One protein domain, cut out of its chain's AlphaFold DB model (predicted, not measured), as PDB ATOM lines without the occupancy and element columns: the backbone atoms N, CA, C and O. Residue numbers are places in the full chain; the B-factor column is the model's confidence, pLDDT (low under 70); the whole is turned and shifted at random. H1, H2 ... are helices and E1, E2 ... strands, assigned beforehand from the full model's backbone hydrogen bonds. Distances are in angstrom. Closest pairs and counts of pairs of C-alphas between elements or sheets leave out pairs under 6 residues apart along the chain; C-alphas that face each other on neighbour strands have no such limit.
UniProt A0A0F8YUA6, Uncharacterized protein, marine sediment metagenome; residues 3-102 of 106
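What this domain is: This is residues 3 to 102 of the 106 residues of an uncharacterized protein of marine sediment metagenome (UniProt A0A0F8YUA6). One strongly twisted sheet of six strands crosses the domain, with H1 at the E1 edge, H2 beside E3 and E4, and H3 and the short H4 packed on the part made by E4, E6 and E5. H2 and H3 come near each other, and an unnamed stretch, residues 15 to 27, makes a long link between H1 and E2. The printed part has 100 residues, with four named helices and six named strands in the order E1, H1, E2, E3, H2, E4, H3, E5, E6, H4. The sheet is mixed, in the order E1, E2, E3, E4, E6, E5, and the class is mixed, helices and strands. The whole is compact, with a radius of gyration of the C-alphas of 12.6 A, and rounded, spanning 36 by 29 by 23 A.

How they stand to each other: The sheet begins at edge strand E1, residues 4 to 6, whose antiparallel neighbour is E2, residues 28 to 32; N 6 and O 29 are 2.8 A apart, within hydrogen-bond range. H1, residues 11 to 14, only just is on the sheet, with 5 pairs of C-alphas within 10 A, and only grazes it with residues 12 to 14. The closest C-alphas of E1 and H1 are those of Ile 6 and Ala 13, 6.1 A apart. E2 and E3, residues 35 to 39, form an antiparallel hairpin, with N 30 and O 37 at 3.0 A. E3 is parallel to E4, residues 64 to 68, at 30 degrees, with N 36 and O 64 at 2.8 A. H2, residues 50 to 60, only grazes the sheet with residues 55 to 59; its closest C-alpha pair with E4 is Thr 59 and Ile 65, 7.4 A apart. E3, H2 and E4 make a strand-helix-strand unit, two parallel neighbour strands with a helix between, and its crossover is right-handed. The pairing of E4 is staggered: it pairs with E3 over residues 64 to 66 and with antiparallel E6, residues 91 to 95, over residues 66 to 68, where N 67 and O 94 are 2.9 A apart. E6 and the other edge strand E5, residues 84 to 88, form an antiparallel hairpin, with N 93 and O 86 at 2.9 A. H3, residues 72 to 80, is on the sheet over E6, at a height over the sheet of 9.6 A, and runs along the strands at 25 degrees to E6 on the local plane, which only just has enough C-alphas, 6. E4, H3 and E5 make a split strand-helix-strand unit, with E6 between its strands, and a right-handed crossover. H2 and H3 are close but not clearly touching: the closest C-alphas, those of Gly 52 and Ile 77, are 7.6 A apart. They run the same way at a steep tilt of 43 degrees. H4, residues 98 to 102, is over E6 at a height over the sheet of 8.1 A; the closest C-alphas of E5 and H4 are those of Ala 86 and Leu 101, 5.7 A apart. Each O i to N i+4 pair is within hydrogen-bond range in H2 and H4, and 4 of 5 are in H3; H1 is too short for such a pair, and its 1 O i to N i+3 pair is within range.

Where its parts are: E1 begins at C-alpha 4, (357.795, 464.571, 405.684), and measures 6.6 A; H1 measures 5.1 A. E2 measures 13.2 A and E3 12.7 A. H2 is the longest helix, at 15.1 A, from C-alpha 50 at (353.548, 458.899, 384.299). E4 measures 13.2 A, H3 12.6 A, E5 12.6 A and E6 11.9 A. H4, 6.6 A, ends at C-alpha 102, (375.656, 447.648, 400.301).

The domain as a whole: The two C-alphas farthest apart are those of Ala 21 and Val 102, at 37.0 A. The printed part has no cut. The link from H1 to E2 is long, with 13 residues, and that from E3 to H2 is short, with 10; the others are tight. Mean pLDDT of the printed part is 89.9, and residues 101 to 102 are under 70.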
ATOM      1  N   ASP A   3     361.963 467.118 405.569       93.00
ATOM      2  CA  ASP A   3     361.402 465.775 405.572       93.00
ATOM      3  C   ASP A   3     359.907 465.793 405.874       93.00
ATOM      4  O   ASP A   3     359.360 466.767 406.396       93.00
ATOM      5  N   GLY A   4     359.231 464.712 405.490       93.12
ATOM      6  CA  GLY A   4     357.795 464.571 405.684       93.12
ATOM      7  C   GLY A   4     357.023 464.205 404.422       93.12
ATOM      8  O   GLY A   4     357.582 463.974 403.344       93.12
ATOM      9  N   ILE A   5     355.700 464.173 404.579       93.19
ATOM     10  CA  ILE A   5     354.764 463.857 403.503       93.19
ATOM     11  C   ILE A   5     354.794 464.917 402.399       93.19
ATOM     12  O   ILE A   5     354.813 466.125 402.644       93.19
ATOM     13  N   ILE A   6     354.740 464.449 401.159       93.19
ATOM     14  CA  ILE A   6     354.577 465.273 399.968       93.19
ATOM     15  C   ILE A   6     353.157 465.060 399.459       93.19
ATOM     16  O   ILE A   6     352.873 464.120 398.716       93.19
ATOM     17  N   ASN A   7     352.252 465.936 399.886       90.69
ATOM     18  CA  ASN A   7     350.855 465.878 399.471       90.69
ATOM     19  C   ASN A   7     350.716 466.215 397.983       90.69
ATOM     20  O   ASN A   7     351.361 467.139 397.484       90.69
ATOM     21  N   ILE A   8     349.847 465.479 397.292       91.62
ATOM     22  CA  ILE A   8     349.546 465.685 395.873       91.62
ATOM     23  C   ILE A   8     349.089 467.129 395.601       91.62
ATOM     24  O   ILE A   8     348.478 467.763 396.458       91.62
ATOM     25  N   ASP A   9     349.415 467.662 394.421       91.19
ATOM     26  CA  ASP A   9     349.091 469.029 393.964       91.19
ATOM     27  C   ASP A   9     349.674 470.197 394.777       91.19
ATOM     28  O   ASP A   9     349.457 471.361 394.429       91.19
ATOM     29  N   THR A  10     350.482 469.924 395.801       91.75
ATOM     30  CA  THR A  10     351.353 470.951 396.389       91.75
ATOM     31  C   THR A  10     352.429 471.368 395.386       91.75
ATOM     32  O   THR A  10     352.782 470.604 394.485       91.75
ATOM     33  N   ASP A  11     352.997 472.564 395.534       91.81
ATOM     34  CA  ASP A  11     354.053 473.031 394.621       91.81
ATOM     35  C   ASP A  11     355.266 472.093 394.633       91.81
ATOM     36  O   ASP A  11     355.786 471.724 393.580       91.81
ATOM     37  N   ARG A  12     355.590 471.560 395.815       89.06
ATOM     38  CA  ARG A  12     356.565 470.482 396.012       89.06
ATOM     39  C   ARG A  12     356.257 469.228 395.188       89.06
ATOM     40  O   ARG A  12     357.164 468.617 394.636       89.06
ATOM     41  N   ALA A  13     354.999 468.804 395.127       92.31
ATOM     42  CA  ALA A  13     354.604 467.628 394.359       92.31
ATOM     43  C   ALA A  13     354.678 467.884 392.845       92.31
ATOM     44  O   ALA A  13     355.177 467.044 392.090       92.31
ATOM     45  N   LYS A  14     354.268 469.080 392.399       93.50
ATOM     46  CA  LYS A  14     354.337 469.497 390.988       93.50
ATOM     47  C   LYS A  14     355.763 469.496 390.451       93.50
ATOM     48  O   LYS A  14     355.966 469.131 389.296       93.50
ATOM     49  N   GLU A  15     356.752 469.816 391.281       92.25
ATOM     50  CA  GLU A  15     358.165 469.709 390.906       92.25
ATOM     51  C   GLU A  15     358.573 468.302 390.444       92.25
ATOM     52  O   GLU A  15     359.452 468.161 389.594       92.25
ATOM     53  N   PHE A  16     357.944 467.258 390.986       92.94
ATOM     54  CA  PHE A  16     358.187 465.867 390.601       92.94
ATOM     55  C   PHE A  16     357.219 465.361 389.523       92.94
ATOM     56  O   PHE A  16     357.280 464.191 389.146       92.94
ATOM     57  N   LEU A  17     356.341 466.229 389.008       93.50
ATOM     58  CA  LEU A  17     355.159 465.869 388.217       93.50
ATOM     59  C   LEU A  17     354.198 464.935 388.968       93.50
ATOM     60  O   LEU A  17     353.480 464.147 388.360       93.50
ATOM     61  N   PHE A  18     354.173 465.018 390.297       93.88
ATOM     62  CA  PHE A  18     353.237 464.280 391.129       93.88
ATOM     63  C   PHE A  18     351.949 465.096 391.312       93.88
ATOM     64  O   PHE A  18     351.831 465.916 392.220       93.88
ATOM     65  N   THR A  19     350.988 464.911 390.406       93.69
ATOM     66  CA  THR A  19     349.727 465.674 390.393       93.69
ATOM     67  C   THR A  19     348.510 464.761 390.337       93.69
ATOM     68  O   THR A  19     348.577 463.639 389.827       93.69
ATOM     69  N   SER A  20     347.368 465.245 390.821       92.81
ATOM     70  CA  SER A  20     346.112 464.495 390.784       92.81
ATOM     71  C   SER A  20     345.533 464.368 389.379       92.81
ATOM     72  O   SER A  20     344.621 463.566 389.172       92.81
ATOM     73  N   ALA A  21     346.071 465.096 388.396       92.88
ATOM     74  CA  ALA A  21     345.766 464.858 386.992       92.88
ATOM     75  C   ALA A  21     346.262 463.470 386.554       92.88
ATOM     76  O   ALA A  21     345.545 462.746 385.868       92.88
ATOM     77  N   ASP A  22     347.444 463.065 387.022       91.88
ATOM     78  CA  ASP A  22     348.119 461.844 386.578       91.88
ATOM     79  C   ASP A  22     348.004 460.671 387.552       91.88
ATOM     80  O   ASP A  22     348.131 459.514 387.132       91.88
ATOM     81  N   PHE A  23     347.756 460.952 388.832       92.81
ATOM     82  CA  PHE A  23     347.764 459.965 389.908       92.81
ATOM     83  C   PHE A  23     346.484 459.996 390.745       92.81
ATOM     84  O   PHE A  23     345.823 461.025 390.900       92.81
ATOM     85  N   GLU A  24     346.122 458.838 391.290       89.25
ATOM     86  CA  GLU A  24     345.025 458.719 392.247       89.25
ATOM     87  C   GLU A  24     345.376 459.366 393.586       89.25
ATOM     88  O   GLU A  24     346.533 459.368 394.009       89.25
ATOM     89  N   LYS A  25     344.349 459.848 394.298       82.69
ATOM     90  CA  LYS A  25     344.501 460.492 395.616       82.69
ATOM     91  C   LYS A  25     345.105 459.573 396.680       82.69
ATOM     92  O   LYS A  25     345.693 460.068 397.629       82.69
ATOM     93  N   ALA A  26     344.976 458.256 396.514       79.38
ATOM     94  CA  ALA A  26     345.560 457.249 397.400       79.38
ATOM     95  C   ALA A  26     347.061 456.998 397.141       79.38
ATOM     96  O   ALA A  26     347.580 455.958 397.535       79.38
ATOM     97  N   THR A  27     347.743 457.923 396.464       83.06
ATOM     98  CA  THR A  27     349.185 457.872 396.222       83.06
ATOM     99  C   THR A  27     349.931 458.721 397.243       83.06
ATOM    100  O   THR A  27     349.558 459.872 397.467       83.06
ATOM    101  N   TYR A  28     351.032 458.199 397.788       86.69
ATOM    102  CA  TYR A  28     351.827 458.891 398.800       86.69
ATOM    103  C   TYR A  28     353.301 458.960 398.410       86.69
ATOM    104  O   TYR A  28     353.917 457.963 398.022       86.69
ATOM    105  N   LEU A  29     353.867 460.154 398.562       94.00
ATOM    106  CA  LEU A  29     355.301 460.399 398.527       94.00
ATOM    107  C   LEU A  29     355.736 460.915 399.897       94.00
ATOM    108  O   LEU A  29     355.046 461.737 400.504       94.00
ATOM    109  N   TRP A  30     356.889 460.461 400.368       94.06
ATOM    110  CA  TRP A  30     357.480 460.922 401.621       94.06
ATOM    111  C   TRP A  30     358.967 461.175 401.419       94.06
ATOM    112  O   TRP A  30     359.629 460.393 400.744       94.06
ATOM    113  N   LYS A  31     359.501 462.255 401.988       94.12
ATOM    114  CA  LYS A  31     360.945 462.508 401.995       94.12
ATOM    115  C   LYS A  31     361.541 462.151 403.351       94.12
ATOM    116  O   LYS A  31     361.036 462.626 404.368       94.12
ATOM    117  N   VAL A  32     362.617 461.372 403.325       92.12
ATOM    118  CA  VAL A  32     363.524 461.135 404.454       92.12
ATOM    119  C   VAL A  32     364.943 461.366 403.950       92.12
ATOM    120  O   VAL A  32     365.360 460.691 403.006       92.12
ATOM    121  N   ASP A  33     365.662 462.329 404.524       92.31
ATOM    122  CA  ASP A  33     367.006 462.723 404.092       92.31
ATOM    123  C   ASP A  33     367.083 462.936 402.564       92.31
ATOM    124  O   ASP A  33     366.329 463.729 401.999       92.31
ATOM    125  N   ASP A  34     367.957 462.222 401.858       93.69
ATOM    126  CA  ASP A  34     368.108 462.322 400.403       93.69
ATOM    127  C   ASP A  34     367.222 461.324 399.637       93.69
ATOM    128  O   ASP A  34     367.410 461.118 398.438       93.69
ATOM    129  N   THR A  35     366.243 460.703 400.299       94.62
ATOM    130  CA  THR A  35     365.398 459.647 399.727       94.62
ATOM    131  C   THR A  35     363.936 460.069 399.643       94.62
ATOM    132  O   THR A  35     363.343 460.563 400.602       94.62
ATOM    133  N   ILE A  36     363.319 459.812 398.491       95.94
ATOM    134  CA  ILE A  36     361.870 459.835 398.321       95.94
ATOM    135  C   ILE A  36     361.339 458.408 398.409       95.94
ATOM    136  O   ILE A  36     361.587 457.571 397.537       95.94
ATOM    137  N   MET A  37     360.574 458.144 399.458       94.44
ATOM    138  CA  MET A  37     359.798 456.924 399.590       94.44
ATOM    139  C   MET A  37     358.516 457.029 398.772       94.44
ATOM    140  O   MET A  37     357.798 458.033 398.824       94.44
ATOM    141  N   ILE A  38     358.237 455.973 398.018       93.69
ATOM    142  CA  ILE A  38     357.091 455.883 397.125       93.69
ATOM    143  C   ILE A  38     356.167 454.769 397.606       93.69
ATOM    144  O   ILE A  38     356.527 453.598 397.530       93.69
ATOM    145  N   SER A  39     354.943 455.130 397.992       86.50
ATOM    146  CA  SER A  39     353.948 454.178 398.487       86.50
ATOM    147  C   SER A  39     352.621 454.343 397.752       86.50
ATOM    148  O   SER A  39     352.140 455.456 397.541       86.50
ATOM    149  N   PHE A  40     352.010 453.220 397.364       80.19
ATOM    150  CA  PHE A  40     350.676 453.177 396.746       80.19
ATOM    151  C   PHE A  40     350.489 454.087 395.509       80.19
ATOM    152  O   PHE A  40     349.409 454.624 395.290       80.19
ATOM    153  N   VAL A  41     351.512 454.255 394.656       82.44
ATOM    154  CA  VAL A  41     351.352 455.044 393.417       82.44
ATOM    155  C   VAL A  41     350.469 454.332 392.406       82.44
ATOM    156  O   VAL A  41     350.857 453.322 391.817       82.44
ATOM    157  N   ILE A  42     349.317 454.937 392.126       83.94
ATOM    158  CA  ILE A  42     348.385 454.483 391.096       83.94
ATOM    159  C   ILE A  42     348.257 455.587 390.048       83.94
ATOM    160  O   ILE A  42     347.721 456.661 390.306       83.94
ATOM    161  N   SER A  43     348.771 455.320 388.848       86.88
ATOM    162  CA  SER A  43     348.638 456.210 387.692       86.88
ATOM    163  C   SER A  43     347.254 456.056 387.063       86.88
ATOM    164  O   SER A  43     346.895 454.948 386.661       86.88
ATOM    165  N   LYS A  44     346.534 457.166 386.872       88.25
ATOM    166  CA  LYS A  44     345.204 457.203 386.230       88.25
ATOM    167  C   LYS A  44     345.225 456.789 384.765       88.25
ATOM    168  O   LYS A  44     344.245 456.257 384.253       88.25
ATOM    169  N   TYR A  45     346.363 456.988 384.101       89.75
ATOM    170  CA  TYR A  45     346.557 456.631 382.696       89.75
ATOM    171  C   TYR A  45     347.634 455.547 382.530       89.75
ATOM    172  O   TYR A  45     348.800 455.847 382.245       89.75
ATOM    173  N   PRO A  46     347.289 454.259 382.726       83.19
ATOM    174  CA  PRO A  46     348.224 453.158 382.534       83.19
ATOM    175  C   PRO A  46     348.882 453.199 381.146       83.19
ATOM    176  O   PRO A  46     348.218 453.392 380.135       83.19
ATOM    177  N   GLY A  47     350.201 453.003 381.089       85.19
ATOM    178  CA  GLY A  47     350.950 452.970 379.823       85.19
ATOM    179  C   GLY A  47     351.357 454.336 379.255       85.19
ATOM    180  O   GLY A  47     352.130 454.369 378.305       85.19
ATOM    181  N   LYS A  48     350.939 455.460 379.856       91.19
ATOM    182  CA  LYS A  48     351.385 456.811 379.447       91.19
ATOM    183  C   LYS A  48     352.759 457.219 379.984       91.19
ATOM    184  O   LYS A  48     353.287 458.256 379.608       91.19
ATOM    185  N   GLY A  49     353.359 456.392 380.840       89.56
ATOM    186  CA  GLY A  49     354.702 456.629 381.370       89.56
ATOM    187  C   GLY A  49     354.763 457.550 382.592       89.56
ATOM    188  O   GLY A  49     355.864 457.799 383.070       89.56
ATOM    189  N   ASN A  50     353.625 457.980 383.152       93.06
ATOM    190  CA  ASN A  50     353.548 458.899 384.299       93.06
ATOM    191  C   ASN A  50     354.440 458.469 385.471       93.06
ATOM    192  O   ASN A  50     355.289 459.234 385.922       93.06
ATOM    193  N   PHE A  51     354.339 457.208 385.903       92.44
ATOM    194  CA  PHE A  51     355.206 456.679 386.960       92.44
ATOM    195  C   PHE A  51     356.692 456.701 386.566       92.44
ATOM    196  O   PHE A  51     357.552 457.072 387.356       92.44
ATOM    197  N   GLY A  52     357.017 456.362 385.318       92.62
ATOM    198  CA  GLY A  52     358.397 456.406 384.840       92.62
ATOM    199  C   GLY A  52     358.981 457.820 384.782       92.62
ATOM    200  O   GLY A  52     360.180 457.972 385.026       92.62
ATOM    201  N   ASN A  53     358.148 458.821 384.484       93.38
ATOM    202  CA  ASN A  53     358.506 460.239 384.497       93.38
ATOM    203  C   ASN A  53     358.687 460.755 385.925       93.38
ATOM    204  O   ASN A  53     359.664 461.451 386.184       93.38
ATOM    205  N   LEU A  54     357.822 460.340 386.855       94.94
ATOM    206  CA  LEU A  54     357.972 460.618 388.284       94.94
ATOM    207  C   LEU A  54     359.342 460.149 388.796       94.94
ATOM    208  O   LEU A  54     360.118 460.951 389.312       94.94
ATOM    209  N   LEU A  55     359.692 458.878 388.558       95.44
ATOM    210  CA  LEU A  55     360.995 458.318 388.945       95.44
ATOM    211  C   LEU A  55     362.168 459.106 388.336       95.44
ATOM    212  O   LEU A  55     363.160 459.386 389.013       95.44
ATOM    213  N   LYS A  56     362.049 459.483 387.054       94.56
ATOM    214  CA  LYS A  56     363.075 460.253 386.340       94.56
ATOM    215  C   LYS A  56     363.267 461.634 386.968       94.56
ATOM    216  O   LYS A  56     364.408 462.027 387.177       94.56
ATOM    217  N   ASN A  57     362.186 462.350 387.272       95.56
ATOM    218  CA  ASN A  57     362.264 463.697 387.841       95.56
ATOM    219  C   ASN A  57     362.798 463.702 389.270       95.56
ATOM    220  O   ASN A  57     363.602 464.568 389.602       95.56
ATOM    221  N   ILE A  58     362.394 462.731 390.094       95.94
ATOM    222  CA  ILE A  58     362.939 462.584 391.447       95.94
ATOM    223  C   ILE A  58     364.457 462.368 391.372       95.94
ATOM    224  O   ILE A  58     365.216 463.117 391.985       95.94
ATOM    225  N   THR A  59     364.903 461.422 390.538       94.94
ATOM    226  CA  THR A  59     366.338 461.136 390.357       94.94
ATOM    227  C   THR A  59     367.096 462.334 389.775       94.94
ATOM    228  O   THR A  59     368.187 462.657 390.233       94.94
ATOM    229  N   ALA A  60     366.524 463.032 388.788       95.31
ATOM    230  CA  ALA A  60     367.144 464.203 388.162       95.31
ATOM    231  C   ALA A  60     367.337 465.377 389.135       95.31
ATOM    232  O   ALA A  60     368.203 466.220 388.916       95.31
ATOM    233  N   LYS A  61     366.551 465.420 390.216       94.44
ATOM    234  CA  LYS A  61     366.692 466.387 391.311       94.44
ATOM    235  C   LYS A  61     367.692 465.948 392.388       94.44
ATOM    236  O   LYS A  61     367.832 466.645 393.384       94.44
ATOM    237  N   GLY A  62     368.394 464.833 392.181       94.62
ATOM    238  CA  GLY A  62     369.448 464.346 393.072       94.62
ATOM    239  C   GLY A  62     368.958 463.480 394.229       94.62
ATOM    240  O   GLY A  62     369.764 463.118 395.077       94.62
ATOM    241  N   TYR A  63     367.671 463.126 394.264       96.00
ATOM    242  CA  TYR A  63     367.134 462.246 395.296       96.00
ATOM    243  C   TYR A  63     367.257 460.774 394.904       96.00
ATOM    244  O   TYR A  63     367.061 460.388 393.745       96.00
ATOM    245  N   PHE A  64     367.491 459.938 395.905       96.19
ATOM    246  CA  PHE A  64     367.287 458.504 395.814       96.19
ATOM    247  C   PHE A  64     365.809 458.161 395.972       96.19
ATOM    248  O   PHE A  64     364.991 458.964 396.418       96.19
ATOM    249  N   ILE A  65     365.452 456.951 395.571       96.19
ATOM    250  CA  ILE A  65     364.086 456.450 395.606       96.19
ATOM    251  C   ILE A  65     364.095 455.107 396.314       96.19
ATOM    252  O   ILE A  65     364.898 454.233 395.984       96.19
ATOM    253  N   ALA A  66     363.163 454.934 397.241       94.81
ATOM    254  CA  ALA A  66     362.869 453.659 397.874       94.81
ATOM    255  C   ALA A  66     361.384 453.337 397.684       94.81
ATOM    256  O   ALA A  66     360.518 454.189 397.887       94.81
ATOM    257  N   VAL A  67     361.084 452.114 397.260       94.12
ATOM    258  CA  VAL A  67     359.711 451.639 397.064       94.12
ATOM    259  C   VAL A  67     359.507 450.421 397.962       94.12
ATOM    260  O   VAL A  67     359.903 449.324 397.560       94.12
ATOM    261  N   PRO A  68     358.955 450.593 399.178       91.31
ATOM    262  CA  PRO A  68     358.584 449.463 400.019       91.31
ATOM    263  C   PRO A  68     357.412 448.707 399.388       91.31
ATOM    264  O   PRO A  68     356.550 449.315 398.750       91.31
ATOM    265  N   THR A  69     357.411 447.380 399.549       88.31
ATOM    266  CA  THR A  69     356.314 446.489 399.116       88.31
ATOM    267  C   THR A  69     355.755 446.798 397.708       88.31
ATOM    268  O   THR A  69     354.543 446.965 397.523       88.31
ATOM    269  N   PRO A  70     356.618 446.887 396.675       89.94
ATOM    270  CA  PRO A  70     356.192 447.260 395.332       89.94
ATOM    271  C   PRO A  70     355.251 446.202 394.743       89.94
ATOM    272  O   PRO A  70     355.500 445.002 394.826       89.94
ATOM    273  N   SER A  71     354.187 446.636 394.064       87.94
ATOM    274  CA  SER A  71     353.354 445.707 393.285       87.94
ATOM    275  C   SER A  71     354.167 445.033 392.168       87.94
ATOM    276  O   SER A  71     355.087 445.643 391.623       87.94
ATOM    277  N   ASN A  72     353.777 443.831 391.724       89.44
ATOM    278  CA  ASN A  72     354.468 443.108 390.636       89.44
ATOM    279  C   ASN A  72     354.703 443.974 389.383       89.44
ATOM    280  O   ASN A  72     355.752 443.913 388.744       89.44
ATOM    281  N   ARG A  73     353.737 444.837 389.048       86.94
ATOM    282  CA  ARG A  73     353.868 445.774 387.927       86.94
ATOM    283  C   ARG A  73     354.943 446.833 388.176       86.94
ATOM    284  O   ARG A  73     355.665 447.188 387.247       86.94
ATOM    285  N   MET A  74     355.023 447.362 389.397       89.06
ATOM    286  CA  MET A  74     356.075 448.302 389.784       89.06
ATOM    287  C   MET A  74     357.440 447.633 389.733       89.06
ATOM    288  O   MET A  74     358.337 448.218 389.136       89.06
ATOM    289  N   VAL A  75     357.569 446.410 390.257       91.88
ATOM    290  CA  VAL A  75     358.809 445.617 390.200       91.88
ATOM    291  C   VAL A  75     359.342 445.564 388.770       91.88
ATOM    292  O   VAL A  75     360.436 446.055 388.506       91.88
ATOM    293  N   SER A  76     358.517 445.137 387.805       91.25
ATOM    294  CA  SER A  76     358.937 445.063 386.398       91.25
ATOM    295  C   SER A  76     359.372 446.406 385.795       91.25
ATOM    296  O   SER A  76     360.180 446.433 384.868       91.25
ATOM    297  N   ILE A  77     358.811 447.532 386.252       90.50
ATOM    298  CA  ILE A  77     359.199 448.872 385.780       90.50
ATOM    299  C   ILE A  77     360.510 449.314 386.436       90.50
ATOM    300  O   ILE A  77     361.373 449.875 385.761       90.50
ATOM    301  N   LEU A  78     360.634 449.092 387.743       93.62
ATOM    302  CA  LEU A  78     361.764 449.502 388.567       93.62
ATOM    303  C   LEU A  78     363.027 448.721 388.188       93.62
ATOM    304  O   LEU A  78     364.059 449.337 387.933       93.62
ATOM    305  N   GLU A  79     362.935 447.402 388.018       93.94
ATOM    306  CA  GLU A  79     364.054 446.557 387.571       93.94
ATOM    307  C   GLU A  79     364.566 446.977 386.187       93.94
ATOM    308  O   GLU A  79     365.763 447.175 385.992       93.94
ATOM    309  N   LYS A  80     363.658 447.242 385.235       93.12
ATOM    310  CA  LYS A  80     364.019 447.783 383.907       93.12
ATOM    311  C   LYS A  80     364.700 449.151 383.979       93.12
ATOM    312  O   LYS A  80     365.387 449.540 383.039       93.12
ATOM    313  N   LYS A  81     364.489 449.893 385.066       91.31
ATOM    314  CA  LYS A  81     365.120 451.188 385.346       91.31
ATOM    315  C   LYS A  81     366.378 451.068 386.213       91.31
ATOM    316  O   LYS A  81     366.939 452.096 386.577       91.31
ATOM    317  N   GLY A  82     366.831 449.850 386.513       93.19
ATOM    318  CA  GLY A  82     368.071 449.589 387.243       93.19
ATOM    319  C   GLY A  82     367.949 449.641 388.765       93.19
ATOM    320  O   GLY A  82     368.973 449.624 389.445       93.19
ATOM    321  N   PHE A  83     366.728 449.694 389.305       94.50
ATOM    322  CA  PHE A  83     366.503 449.519 390.739       94.50
ATOM    323  C   PHE A  83     366.831 448.084 391.135       94.50
ATOM    324  O   PHE A  83     366.673 447.160 390.334       94.50
ATOM    325  N   ARG A  84     367.266 447.901 392.377       94.25
ATOM    326  CA  ARG A  84     367.597 446.585 392.919       94.25
ATOM    327  C   ARG A  84     366.950 446.396 394.278       94.25
ATOM    328  O   ARG A  84     366.668 447.370 394.977       94.25
ATOM    329  N   TRP A  85     366.703 445.133 394.599       91.81
ATOM    330  CA  TRP A  85     366.168 444.736 395.890       91.81
ATOM    331  C   TRP A  85     367.188 445.006 396.987       91.81
ATOM    332  O   TRP A  85     368.392 444.811 396.791       91.81
ATOM    333  N   ALA A  86     366.686 445.484 398.115       90.50
ATOM    334  CA  ALA A  86     367.439 445.690 399.332       90.50
ATOM    335  C   ALA A  86     366.531 445.555 400.561       90.50
ATOM    336  O   ALA A  86     365.311 445.452 400.436       90.50
ATOM    337  N   MET A  87     367.140 445.609 401.740       84.56
ATOM    338  CA  MET A  87     366.503 445.517 403.042       84.56
ATOM    339  C   MET A  87     366.940 446.728 403.834       84.56
ATOM    340  O   MET A  87     368.131 447.042 403.908       84.56
ATOM    341  N   ASP A  88     365.954 447.380 404.417       80.75
ATOM    342  CA  ASP A  88     366.112 448.545 405.267       80.75
ATOM    343  C   ASP A  88     365.260 448.310 406.512       80.75
ATOM    344  O   ASP A  88     364.061 448.060 406.399       80.75
ATOM    345  N   ASP A  89     365.900 448.240 407.681       79.12
ATOM    346  CA  ASP A  89     365.264 447.921 408.968       79.12
ATOM    347  C   ASP A  89     364.296 446.716 408.936       79.12
ATOM    348  O   ASP A  89     363.226 446.709 409.543       79.12
ATOM    349  N   GLY A  90     364.678 445.656 408.215       79.44
ATOM    350  CA  GLY A  90     363.879 444.431 408.092       79.44
ATOM    351  C   GLY A  90     362.741 444.504 407.065       79.44
ATOM    352  O   GLY A  90     361.981 443.543 406.940       79.44
ATOM    353  N   CYS A  91     362.623 445.604 406.319       81.38
ATOM    354  CA  CYS A  91     361.662 445.775 405.236       81.38
ATOM    355  C   CYS A  91     362.334 445.601 403.871       81.38
ATOM    356  O   CYS A  91     363.312 446.280 403.562       81.38
ATOM    357  N   GLU A  92     361.779 444.722 403.037       88.31
ATOM    358  CA  GLU A  92     362.234 444.540 401.661       88.31
ATOM    359  C   GLU A  92     361.689 445.659 400.759       88.31
ATOM    360  O   GLU A  92     360.486 445.954 400.733       88.31
ATOM    361  N   LEU A  93     362.582 446.285 399.995       91.56
ATOM    362  CA  LEU A  93     362.250 447.398 399.114       91.56
ATOM    363  C   LEU A  93     363.086 447.392 397.833       91.56
ATOM    364  O   LEU A  93     364.190 446.855 397.779       91.56
ATOM    365  N   LEU A  94     362.565 448.044 396.791       92.81
ATOM    366  CA  LEU A  94     363.327 448.347 395.578       92.81
ATOM    367  C   LEU A  94     363.902 449.758 395.663       92.81
ATOM    368  O   LEU A  94     363.164 450.723 395.875       92.81
ATOM    369  N   THR A  95     365.209 449.898 395.437       94.12
ATOM    370  CA  THR A  95     365.887 451.197 395.521       94.12
ATOM    371  C   THR A  95     366.988 451.392 394.480       94.12
ATOM    372  O   THR A  95     367.533 450.438 393.922       94.12
ATOM    373  N   ASN A  96     367.309 452.660 394.212       93.12
ATOM    374  CA  ASN A  96     368.523 453.095 393.517       93.12
ATOM    375  C   ASN A  96     369.573 453.692 394.484       93.12
ATOM    376  O   ASN A  96     370.575 454.244 394.030       93.12
ATOM    377  N   HIS A  97     369.351 453.604 395.799       89.44
ATOM    378  CA  HIS A  97     370.221 454.183 396.816       89.44
ATOM    379  C   HIS A  97     371.468 453.309 397.049       89.44
ATOM    380  O   HIS A  97     371.351 452.198 397.567       89.44
ATOM    381  N   PRO A  98     372.694 453.800 396.796       79.81
ATOM    382  CA  PRO A  98     373.900 452.975 396.854       79.81
ATOM    383  C   PRO A  98     374.197 452.433 398.256       79.81
ATOM    384  O   PRO A  98     374.557 451.273 398.383       79.81
ATOM    385  N   LYS A  99     374.017 453.229 399.323       75.94
ATOM    386  CA  LYS A  99     374.297 452.771 400.702       75.94
ATOM    387  C   LYS A  99     373.388 451.624 401.161       75.94
ATOM    388  O   LYS A  99     373.894 450.666 401.734       75.94
ATOM    389  N   ILE A 100     372.088 451.698 400.865       71.62
ATOM    390  CA  ILE A 100     371.122 450.640 401.190       71.62
ATOM    391  C   ILE A 100     371.468 449.353 400.418       71.62
ATOM    392  O   ILE A 100     371.444 448.261 400.979       71.62
ATOM    393  N   LEU A 101     371.917 449.473 399.163       60.22
ATOM    394  CA  LEU A 101     372.362 448.321 398.369       60.22
ATOM    395  C   LEU A 101     373.587 447.595 398.954       60.22
ATOM    396  O   LEU A 101     373.730 446.393 398.745       60.22
ATOM    397  N   VAL A 102     374.471 448.283 399.687       58.28
ATOM    398  CA  VAL A 102     375.656 447.648 400.301       58.28
ATOM    399  C   VAL A 102     375.289 446.815 401.532       58.28
ATOM    400  O   VAL A 102     375.954 445.814 401.799       58.28
TER     401      VAL A 102